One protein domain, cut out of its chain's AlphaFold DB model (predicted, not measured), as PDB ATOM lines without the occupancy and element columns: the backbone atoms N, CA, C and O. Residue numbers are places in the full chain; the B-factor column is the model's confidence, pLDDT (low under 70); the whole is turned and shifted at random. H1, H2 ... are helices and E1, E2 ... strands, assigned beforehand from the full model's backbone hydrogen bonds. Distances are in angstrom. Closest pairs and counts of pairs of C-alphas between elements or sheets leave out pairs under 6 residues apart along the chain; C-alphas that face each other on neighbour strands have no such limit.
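This is residues 3 to 66 of the 198 residues of the protein "Transcriptional regulator, AraC family" of Spirosoma linguale (strain ATCC 33905 / DSM 74 / LMG 10896) (UniProt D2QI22). A small sheet of three strands is grazed by two helices, H1 with its residues 5 to 9 and H2 with its residues 38 to 42. The rest of H1 reaches past the sheet toward the end where short H3 lies, and residues 17 to 23 fold back from there to E1. The 64 printed residues hold, in order, H1 E1 H2 E2 E3 H3; the sheet, E2 E1 E3, is mixed, and the class is mixed, helices and strands. The whole is compact, with a radius of gyration of the C-alphas of 12.0 A, yet elongated, spanning 35 by 20 by 18 A.

H1, residues 3 to 16, comes nearest to E3, residues 55 to 57, at the C-alphas of Leu 5 and Leu 56, 7.1 A apart. E1, residues 24 to 27, is the inner strand, antiparallel to E3 at 172 degrees, with N 26 and O 55 within hydrogen-bond range at 2.8 A. E2, residues 46 to 49, is parallel to E1 at 14 degrees, with N 25 and O 46 at 2.8 A. H2, residues 36 to 42, makes with E1 and E2 a strand-helix-strand unit, two parallel neighbour strands with a helix between, its crossover right-handed. The closest C-alphas of H2 and E2, Val 39 and Val 47, are 7.4 A apart. H1 and H2 are close but not clearly touching, with Ser 6 and Val 41 the closest C-alphas at 7.3 A; they run the same way at a shallow tilt of 33 degrees, only just short of steep. H3, residues 61 to 64, is not on the sheet and is apart from H1 and H2. Every O i to N i+4 pair is within range in H1 and H2; H3 is too short for one.

H1 measures 20.1 A from C-alpha 3 at (176.231, 155.995, 210.278); E1 measures 9.9 A, H2 and E2 10.1 A each, E3 6.5 A, and H3 5.2 A, ending with C-alpha 64 at (159.424, 153.101, 230.266).

The C-alphas of Ala 33 and Ala 64, the two farthest apart, are 37.6 A apart. The printed part has no cut and no long link. The mean pLDDT of the printed part is 80.8, with residue 3 and residues 64 to 66 under 70.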
ATOM      1  N   THR A   3     177.567 156.200 210.859       59.88
ATOM      2  CA  THR A   3     176.231 155.995 210.278       59.88
ATOM      3  C   THR A   3     175.374 154.967 211.010       59.88
ATOM      4  O   THR A   3     174.188 155.210 211.205       59.88
ATOM      5  N   GLU A   4     175.941 153.853 211.472       72.31
ATOM      6  CA  GLU A   4     175.152 152.775 212.089       72.31
ATOM      7  C   GLU A   4     174.420 153.240 213.355       72.31
ATOM      8  O   GLU A   4     173.207 153.082 213.462       72.31
ATOM      9  N   LEU A   5     175.116 153.919 214.274       78.88
ATOM     10  CA  LEU A   5     174.497 154.441 215.499       78.88
ATOM     11  C   LEU A   5     173.468 155.544 215.213       78.88
ATOM     12  O   LEU A   5     172.464 155.643 215.915       78.88
ATOM     13  N   SER A   6     173.660 156.328 214.147       76.88
ATOM     14  CA  SER A   6     172.659 157.313 213.727       76.88
ATOM     15  C   SER A   6     171.370 156.657 213.216       76.88
ATOM     16  O   SER A   6     170.286 157.150 213.521       76.88
ATOM     17  N   ILE A   7     171.470 155.512 212.524       81.75
ATOM     18  CA  ILE A   7     170.309 154.738 212.058       81.75
ATOM     19  C   ILE A   7     169.522 154.211 213.254       81.75
ATOM     20  O   ILE A   7     168.312 154.409 213.310       81.75
ATOM     21  N   TYR A   8     170.190 153.606 214.241       82.06
ATOM     22  CA  TYR A   8     169.511 153.111 215.441       82.06
ATOM     23  C   TYR A   8     168.791 154.232 216.199       82.06
ATOM     24  O   TYR A   8     167.624 154.081 216.553       82.06
ATOM     25  N   LEU A   9     169.444 155.382 216.393       81.44
ATOM     26  CA  LEU A   9     168.821 156.535 217.046       81.44
ATOM     27  C   LEU A   9     167.623 157.071 216.248       81.44
ATOM     28  O   LEU A   9     166.599 157.418 216.831       81.44
ATOM     29  N   HIS A  10     167.733 157.116 214.920       82.69
ATOM     30  CA  HIS A  10     166.644 157.544 214.049       82.69
ATOM     31  C   HIS A  10     165.448 156.588 214.111       82.69
ATOM     32  O   HIS A  10     164.320 157.038 214.295       82.69
ATOM     33  N   VAL A  11     165.687 155.276 214.041       83.00
ATOM     34  CA  VAL A  11     164.642 154.252 214.165       83.00
ATOM     35  C   VAL A  11     163.943 154.349 215.520       83.00
ATOM     36  O   VAL A  11     162.718 154.348 215.568       83.00
ATOM     37  N   LEU A  12     164.686 154.518 216.617       80.00
ATOM     38  CA  LEU A  12     164.090 154.690 217.946       80.00
ATOM     39  C   LEU A  12     163.197 155.936 218.029       80.00
ATOM     40  O   LEU A  12     162.116 155.879 218.614       80.00
ATOM     41  N   ARG A  13     163.612 157.054 217.420       82.81
ATOM     42  CA  ARG A  13     162.795 158.276 217.334       82.81
ATOM     43  C   ARG A  13     161.534 158.058 216.501       82.81
ATOM     44  O   ARG A  13     160.465 158.485 216.915       82.81
ATOM     45  N   LEU A  14     161.639 157.365 215.366       81.94
ATOM     46  CA  LEU A  14     160.489 157.045 214.513       81.94
ATOM     47  C   LEU A  14     159.472 156.150 215.227       81.94
ATOM     48  O   LEU A  14     158.281 156.437 215.201       81.94
ATOM     49  N   LEU A  15     159.942 155.087 215.885       79.38
ATOM     50  CA  LEU A  15     159.076 154.122 216.566       79.38
ATOM     51  C   LEU A  15     158.326 154.740 217.748       79.38
ATOM     52  O   LEU A  15     157.210 154.329 218.044       79.38
ATOM     53  N   SER A  16     158.932 155.716 218.417       77.81
ATOM     54  CA  SER A  16     158.388 156.331 219.631       77.81
ATOM     55  C   SER A  16     157.703 157.673 219.422       77.81
ATOM     56  O   SER A  16     156.989 158.140 220.306       77.81
ATOM     57  N   GLY A  17     157.979 158.337 218.298       75.06
ATOM     58  CA  GLY A  17     157.646 159.744 218.070       75.06
ATOM     59  C   GLY A  17     158.288 160.714 219.064       75.06
ATOM     60  O   GLY A  17     157.934 161.890 219.079       75.06
ATOM     61  N   GLN A  18     159.212 160.250 219.909       74.06
ATOM     62  CA  GLN A  18     159.854 161.054 220.940       74.06
ATOM     63  C   GLN A  18     161.188 161.600 220.428       74.06
ATOM     64  O   GLN A  18     161.953 160.913 219.744       74.06
ATOM     65  N   SER A  19     161.513 162.836 220.819       74.94
ATOM     66  CA  SER A  19     162.851 163.394 220.608       74.94
ATOM     67  C   SER A  19     163.828 162.767 221.603       74.94
ATOM     68  O   SER A  19     164.104 163.307 222.673       74.94
ATOM     69  N   LEU A  20     164.317 161.573 221.270       77.81
ATOM     70  CA  LEU A  20     165.290 160.856 222.087       77.81
ATOM     71  C   LEU A  20     166.668 161.494 221.929       77.81
ATOM     72  O   LEU A  20     167.253 161.497 220.840       77.81
ATOM     73  N   ALA A  21     167.182 162.016 223.036       81.00
ATOM     74  CA  ALA A  21     168.547 162.493 223.178       81.00
ATOM     75  C   ALA A  21     169.369 161.444 223.950       81.00
ATOM     76  O   ALA A  21     169.007 161.119 225.083       81.00
ATOM     77  N   PRO A  22     170.452 160.894 223.374       85.00
ATOM     78  CA  PRO A  22     171.379 160.077 224.144       85.00
ATOM     79  C   PRO A  22     172.094 160.924 225.206       85.00
ATOM     80  O   PRO A  22     172.341 162.109 225.004       85.00
ATOM     81  N   GLU A  23     172.462 160.307 226.328       88.69
ATOM     82  CA  GLU A  23     173.319 160.925 227.350       88.69
ATOM     83  C   GLU A  23     174.774 160.971 226.876       88.69
ATOM     84  O   GLU A  23     175.479 161.963 227.063       88.69
ATOM     85  N   ALA A  24     175.228 159.884 226.246       87.81
ATOM     86  CA  ALA A  24     176.587 159.759 225.746       87.81
ATOM     87  C   ALA A  24     176.658 158.884 224.492       87.81
ATOM     88  O   ALA A  24     175.860 157.964 224.291       87.81
ATOM     89  N   LEU A  25     177.659 159.171 223.669       88.75
ATOM     90  CA  LEU A  25     178.041 158.408 222.495       88.75
ATOM     91  C   LEU A  25     179.495 157.969 222.668       88.75
ATOM     92  O   LEU A  25     180.390 158.807 222.699       88.75
ATOM     93  N   HIS A  26     179.735 156.666 222.769       89.19
ATOM     94  CA  HIS A  26     181.079 156.091 222.779       89.19
ATOM     95  C   HIS A  26     181.420 155.612 221.371       89.19
ATOM     96  O   HIS A  26     180.588 154.982 220.714       89.19
ATOM     97  N   LEU A  27     182.629 155.902 220.901       85.94
ATOM     98  CA  LEU A  27     183.097 155.564 219.562       85.94
ATOM     99  C   LEU A  27     184.470 154.910 219.661       85.94
ATOM    100  O   LEU A  27     185.424 155.510 220.155       85.94
ATOM    101  N   ALA A  28     184.575 153.684 219.144       84.69
ATOM    102  CA  ALA A  28     185.795 152.888 219.267       84.69
ATOM    103  C   ALA A  28     186.985 153.409 218.438       84.69
ATOM    104  O   ALA A  28     188.109 152.939 218.586       84.69
ATOM    105  N   TYR A  29     186.745 154.364 217.540       80.88
ATOM    106  CA  TYR A  29     187.776 154.971 216.707       80.88
ATOM    107  C   TYR A  29     188.296 156.277 217.329       80.88
ATOM    108  O   TYR A  29     187.576 156.920 218.100       80.88
ATOM    109  N   PRO A  30     189.541 156.683 217.016       82.88
ATOM    110  CA  PRO A  30     190.118 157.925 217.523       82.88
ATOM    111  C   PRO A  30     189.361 159.153 217.014       82.88
ATOM    112  O   PRO A  30     188.757 159.121 215.942       82.88
ATOM    113  N   ALA A  31     189.420 160.249 217.771       84.69
ATOM    114  CA  ALA A  31     188.744 161.485 217.397       84.69
ATOM    115  C   ALA A  31     189.231 161.968 216.014       84.69
ATOM    116  O   ALA A  31     190.439 162.148 215.828       84.69
ATOM    117  N   PRO A  32     188.328 162.169 215.040       84.31
ATOM    118  CA  PRO A  32     188.691 162.772 213.766       84.31
ATOM    119  C   PRO A  32     189.050 164.251 213.961       84.31
ATOM    120  O   PRO A  32     188.618 164.883 214.923       84.31
ATOM    121  N   ALA A  33     189.797 164.821 213.010       82.94
ATOM    122  CA  ALA A  33     190.176 166.239 213.033       82.94
ATOM    123  C   ALA A  33     188.963 167.192 213.041       82.94
ATOM    124  O   ALA A  33     189.063 168.309 213.540       82.94
ATOM    125  N   ASP A  34     187.819 166.742 212.515       84.19
ATOM    126  CA  ASP A  34     186.550 167.464 212.562       84.19
ATOM    127  C   ASP A  34     185.458 166.619 213.236       84.19
ATOM    128  O   ASP A  34     185.031 165.578 212.729       84.19
ATOM    129  N   THR A  35     184.988 167.080 214.394       81.62
ATOM    130  CA  THR A  35     183.943 166.426 215.192       81.62
ATOM    131  C   THR A  35     182.576 167.099 215.059       81.62
ATOM    132  O   THR A  35     181.602 166.596 215.624       81.62
ATOM    133  N   ARG A  36     182.453 168.182 214.274       83.44
ATOM    134  CA  ARG A  36     181.223 168.994 214.168       83.44
ATOM    135  C   ARG A  36     180.006 168.184 213.732       83.44
ATOM    136  O   ARG A  36     178.922 168.361 214.276       83.44
ATOM    137  N   GLU A  37     180.196 167.253 212.805       79.44
ATOM    138  CA  GLU A  37     179.139 166.358 212.320       79.44
ATOM    139  C   GLU A  37     178.601 165.421 213.410       79.44
ATOM    140  O   GLU A  37     177.394 165.202 213.508       79.44
ATOM    141  N   HIS A  38     179.477 164.925 214.287       80.00
ATOM    142  CA  HIS A  38     179.086 164.078 215.415       80.00
ATOM    143  C   HIS A  38     178.265 164.878 216.423       80.00
ATOM    144  O   HIS A  38     177.221 164.420 216.881       80.00
ATOM    145  N   VAL A  39     178.692 166.109 216.708       79.69
ATOM    146  CA  VAL A  39     177.944 167.018 217.579       79.69
ATOM    147  C   VAL A  39     176.589 167.359 216.957       79.69
ATOM    148  O   VAL A  39     175.579 167.273 217.642       79.69
ATOM    149  N   ARG A  40     176.513 167.657 215.654       81.00
ATOM    150  CA  ARG A  40     175.245 168.002 214.989       81.00
ATOM    151  C   ARG A  40     174.208 166.879 215.053       81.00
ATOM    152  O   ARG A  40     173.035 167.150 215.280       81.00
ATOM    153  N   VAL A  41     174.624 165.635 214.817       76.81
ATOM    154  CA  VAL A  41     173.705 164.486 214.750       76.81
ATOM    155  C   VAL A  41     173.288 164.005 216.141       76.81
ATOM    156  O   VAL A  41     172.136 163.607 216.333       76.81
ATOM    157  N   PHE A  42     174.213 164.033 217.104       77.88
ATOM    158  CA  PHE A  42     174.025 163.402 218.410       77.88
ATOM    159  C   PHE A  42     173.833 164.385 219.568       77.88
ATOM    160  O   PHE A  42     173.569 163.929 220.677       77.88
ATOM    161  N   ALA A  43     173.905 165.704 219.346       76.75
ATOM    162  CA  ALA A  43     173.604 166.694 220.379       76.75
ATOM    163  C   ALA A  43     172.231 166.429 221.026       76.75
ATOM    164  O   ALA A  43     171.268 166.113 220.316       76.75
ATOM    165  N   PRO A  44     172.112 166.568 222.361       80.62
ATOM    166  CA  PRO A  44     173.104 167.053 223.337       80.62
ATOM    167  C   PRO A  44     174.074 165.990 223.911       80.62
ATOM    168  O   PRO A  44     174.739 166.264 224.907       80.62
ATOM    169  N   ALA A  45     174.165 164.788 223.335       84.00
ATOM    170  CA  ALA A  45     174.968 163.698 223.894       84.00
ATOM    171  C   ALA A  45     176.466 164.031 223.988       84.00
ATOM    172  O   ALA A  45     177.058 164.597 223.066       84.00
ATOM    173  N   LEU A  46     177.106 163.586 225.073       85.31
ATOM    174  CA  LEU A  46     178.559 163.669 225.233       85.31
ATOM    175  C   LEU A  46     179.256 162.643 224.333       85.31
ATOM    176  O   LEU A  46     179.094 161.438 224.521       85.31
ATOM    177  N   VAL A  47     180.050 163.108 223.367       87.81
ATOM    178  CA  VAL A  47     180.775 162.231 222.435       87.81
ATOM    179  C   VAL A  47     182.170 161.908 222.974       87.81
ATOM    180  O   VAL A  47     182.989 162.803 223.174       87.81
ATOM    181  N   GLN A  48     182.452 160.622 223.174       88.75
ATOM    182  CA  GLN A  48     183.742 160.092 223.607       88.75
ATOM    183  C   GLN A  48     184.337 159.201 222.518       88.75
ATOM    184  O   GLN A  48     183.714 158.236 222.078       88.75
ATOM    185  N   PHE A  49     185.559 159.519 222.103       88.44
ATOM    186  CA  PHE A  49     186.307 158.773 221.092       88.44
ATOM    187  C   PHE A  49     187.404 157.921 221.735       88.44
ATOM    188  O   PHE A  49     187.861 158.220 222.838       88.44
ATOM    189  N   GLY A  50     187.865 156.892 221.024       84.56
ATOM    190  CA  GLY A  50     188.951 156.018 221.476       84.56
ATOM    191  C   GLY A  50     188.557 155.051 222.597       84.56
ATOM    192  O   GLY A  50     189.413 154.626 223.370       84.56
ATOM    193  N   THR A  51     187.274 154.711 222.716       85.56
ATOM    194  CA  THR A  51     186.787 153.709 223.676       85.56
ATOM    195  C   THR A  51     187.038 152.281 223.171       85.56
ATOM    196  O   THR A  51     187.323 152.055 222.000       85.56
ATOM    197  N   SER A  52     186.904 151.264 224.027       83.44
ATOM    198  CA  SER A  52     187.047 149.858 223.604       83.44
ATOM    199  C   SER A  52     185.863 149.327 222.777       83.44
ATOM    200  O   SER A  52     185.935 148.225 222.235       83.44
ATOM    201  N   TYR A  53     184.769 150.089 222.682       78.19
ATOM    202  CA  TYR A  53     183.546 149.737 221.957       78.19
ATOM    203  C   TYR A  53     182.772 150.992 221.530       78.19
ATOM    204  O   TYR A  53     182.912 152.051 222.146       78.19
ATOM    205  N   SER A  54     181.925 150.858 220.507       82.94
ATOM    206  CA  SER A  54     180.978 151.899 220.096       82.94
ATOM    207  C   SER A  54     179.608 151.657 220.736       82.94
ATOM    208  O   SER A  54     179.102 150.539 220.672       82.94
ATOM    209  N   ALA A  55     179.004 152.671 221.357       85.44
ATOM    210  CA  ALA A  55     177.711 152.536 222.032       85.44
ATOM    211  C   ALA A  55     176.946 153.859 222.143       85.44
ATOM    212  O   ALA A  55     177.539 154.932 222.239       85.44
ATOM    213  N   LEU A  56     175.616 153.752 222.207       87.12
ATOM    214  CA  LEU A  56     174.706 154.826 222.599       87.12
ATOM    215  C   LEU A  56     174.240 154.586 224.033       87.12
ATOM    216  O   LEU A  56     173.699 153.525 224.342       87.12
ATOM    217  N   ARG A  57     174.416 155.582 224.898       87.38
ATOM    218  CA  ARG A  57     173.892 155.566 226.259       87.38
ATOM    219  C   ARG A  57     172.608 156.382 226.305       87.38
ATOM    220  O   ARG A  57     172.614 157.562 225.961       87.38
ATOM    221  N   LEU A  58     171.516 155.752 226.719       85.62
ATOM    222  CA  LEU A  58     170.187 156.354 226.820       85.62
ATOM    223  C   LEU A  58     169.738 156.358 228.290       85.62
ATOM    224  O   LEU A  58     170.095 155.424 229.015       85.62
ATOM    225  N   PRO A  59     168.939 157.347 228.726       84.06
ATOM    226  CA  PRO A  59     168.340 157.325 230.056       84.06
ATOM    227  C   PRO A  59     167.451 156.092 230.232       84.06
ATOM    228  O   PRO A  59     166.664 155.767 229.345       84.06
ATOM    229  N   THR A  60     167.486 155.440 231.396       80.94
ATOM    230  CA  THR A  60     166.640 154.260 231.672       80.94
ATOM    231  C   THR A  60     165.147 154.564 231.528       80.94
ATOM    232  O   THR A  60     164.377 153.696 231.129       80.94
ATOM    233  N   ALA A  61     164.742 155.815 231.778       76.88
ATOM    234  CA  ALA A  61     163.374 156.291 231.579       76.88
ATOM    235  C   ALA A  61     162.870 156.085 230.139       76.88
ATOM    236  O   ALA A  61     161.676 155.890 229.939       76.88
ATOM    237  N   VAL A  62     163.767 156.043 229.146       75.75
ATOM    238  CA  VAL A  62     163.424 155.722 227.756       75.75
ATOM    239  C   VAL A  62     162.767 154.342 227.655       75.75
ATOM    240  O   VAL A  62     161.778 154.207 226.953       75.75
ATOM    241  N   LEU A  63     163.215 153.334 228.412       72.00
ATOM    242  CA  LEU A  63     162.599 151.996 228.389       72.00
ATOM    243  C   LEU A  63     161.140 151.999 228.873       72.00
ATOM    244  O   LEU A  63     160.350 151.176 228.427       72.00
ATOM    245  N   ALA A  64     160.786 152.927 229.765       69.38
ATOM    246  CA  ALA A  64     159.424 153.101 230.266       69.38
ATOM    247  C   ALA A  64     158.568 154.026 229.376       69.38
ATOM    248  O   ALA A  64     157.344 153.941 229.399       69.38
ATOM    249  N   LEU A  65     159.204 154.906 228.594       61.19
ATOM    250  CA  LEU A  65     158.573 155.943 227.765       61.19
ATOM    251  C   LEU A  65     158.407 155.547 226.288       61.19
ATOM    252  O   LEU A  65     158.051 156.393 225.470       61.19
ATOM    253  N   LEU A  66     158.668 154.287 225.931       62.88
ATOM    254  CA  LEU A  66     158.622 153.777 224.557       62.88
ATOM    255  C   LEU A  66     157.400 152.863 224.303       62.88
ATOM    256  O   LEU A  66     157.592 151.686 223.988       62.88
TER     257      LEU A  66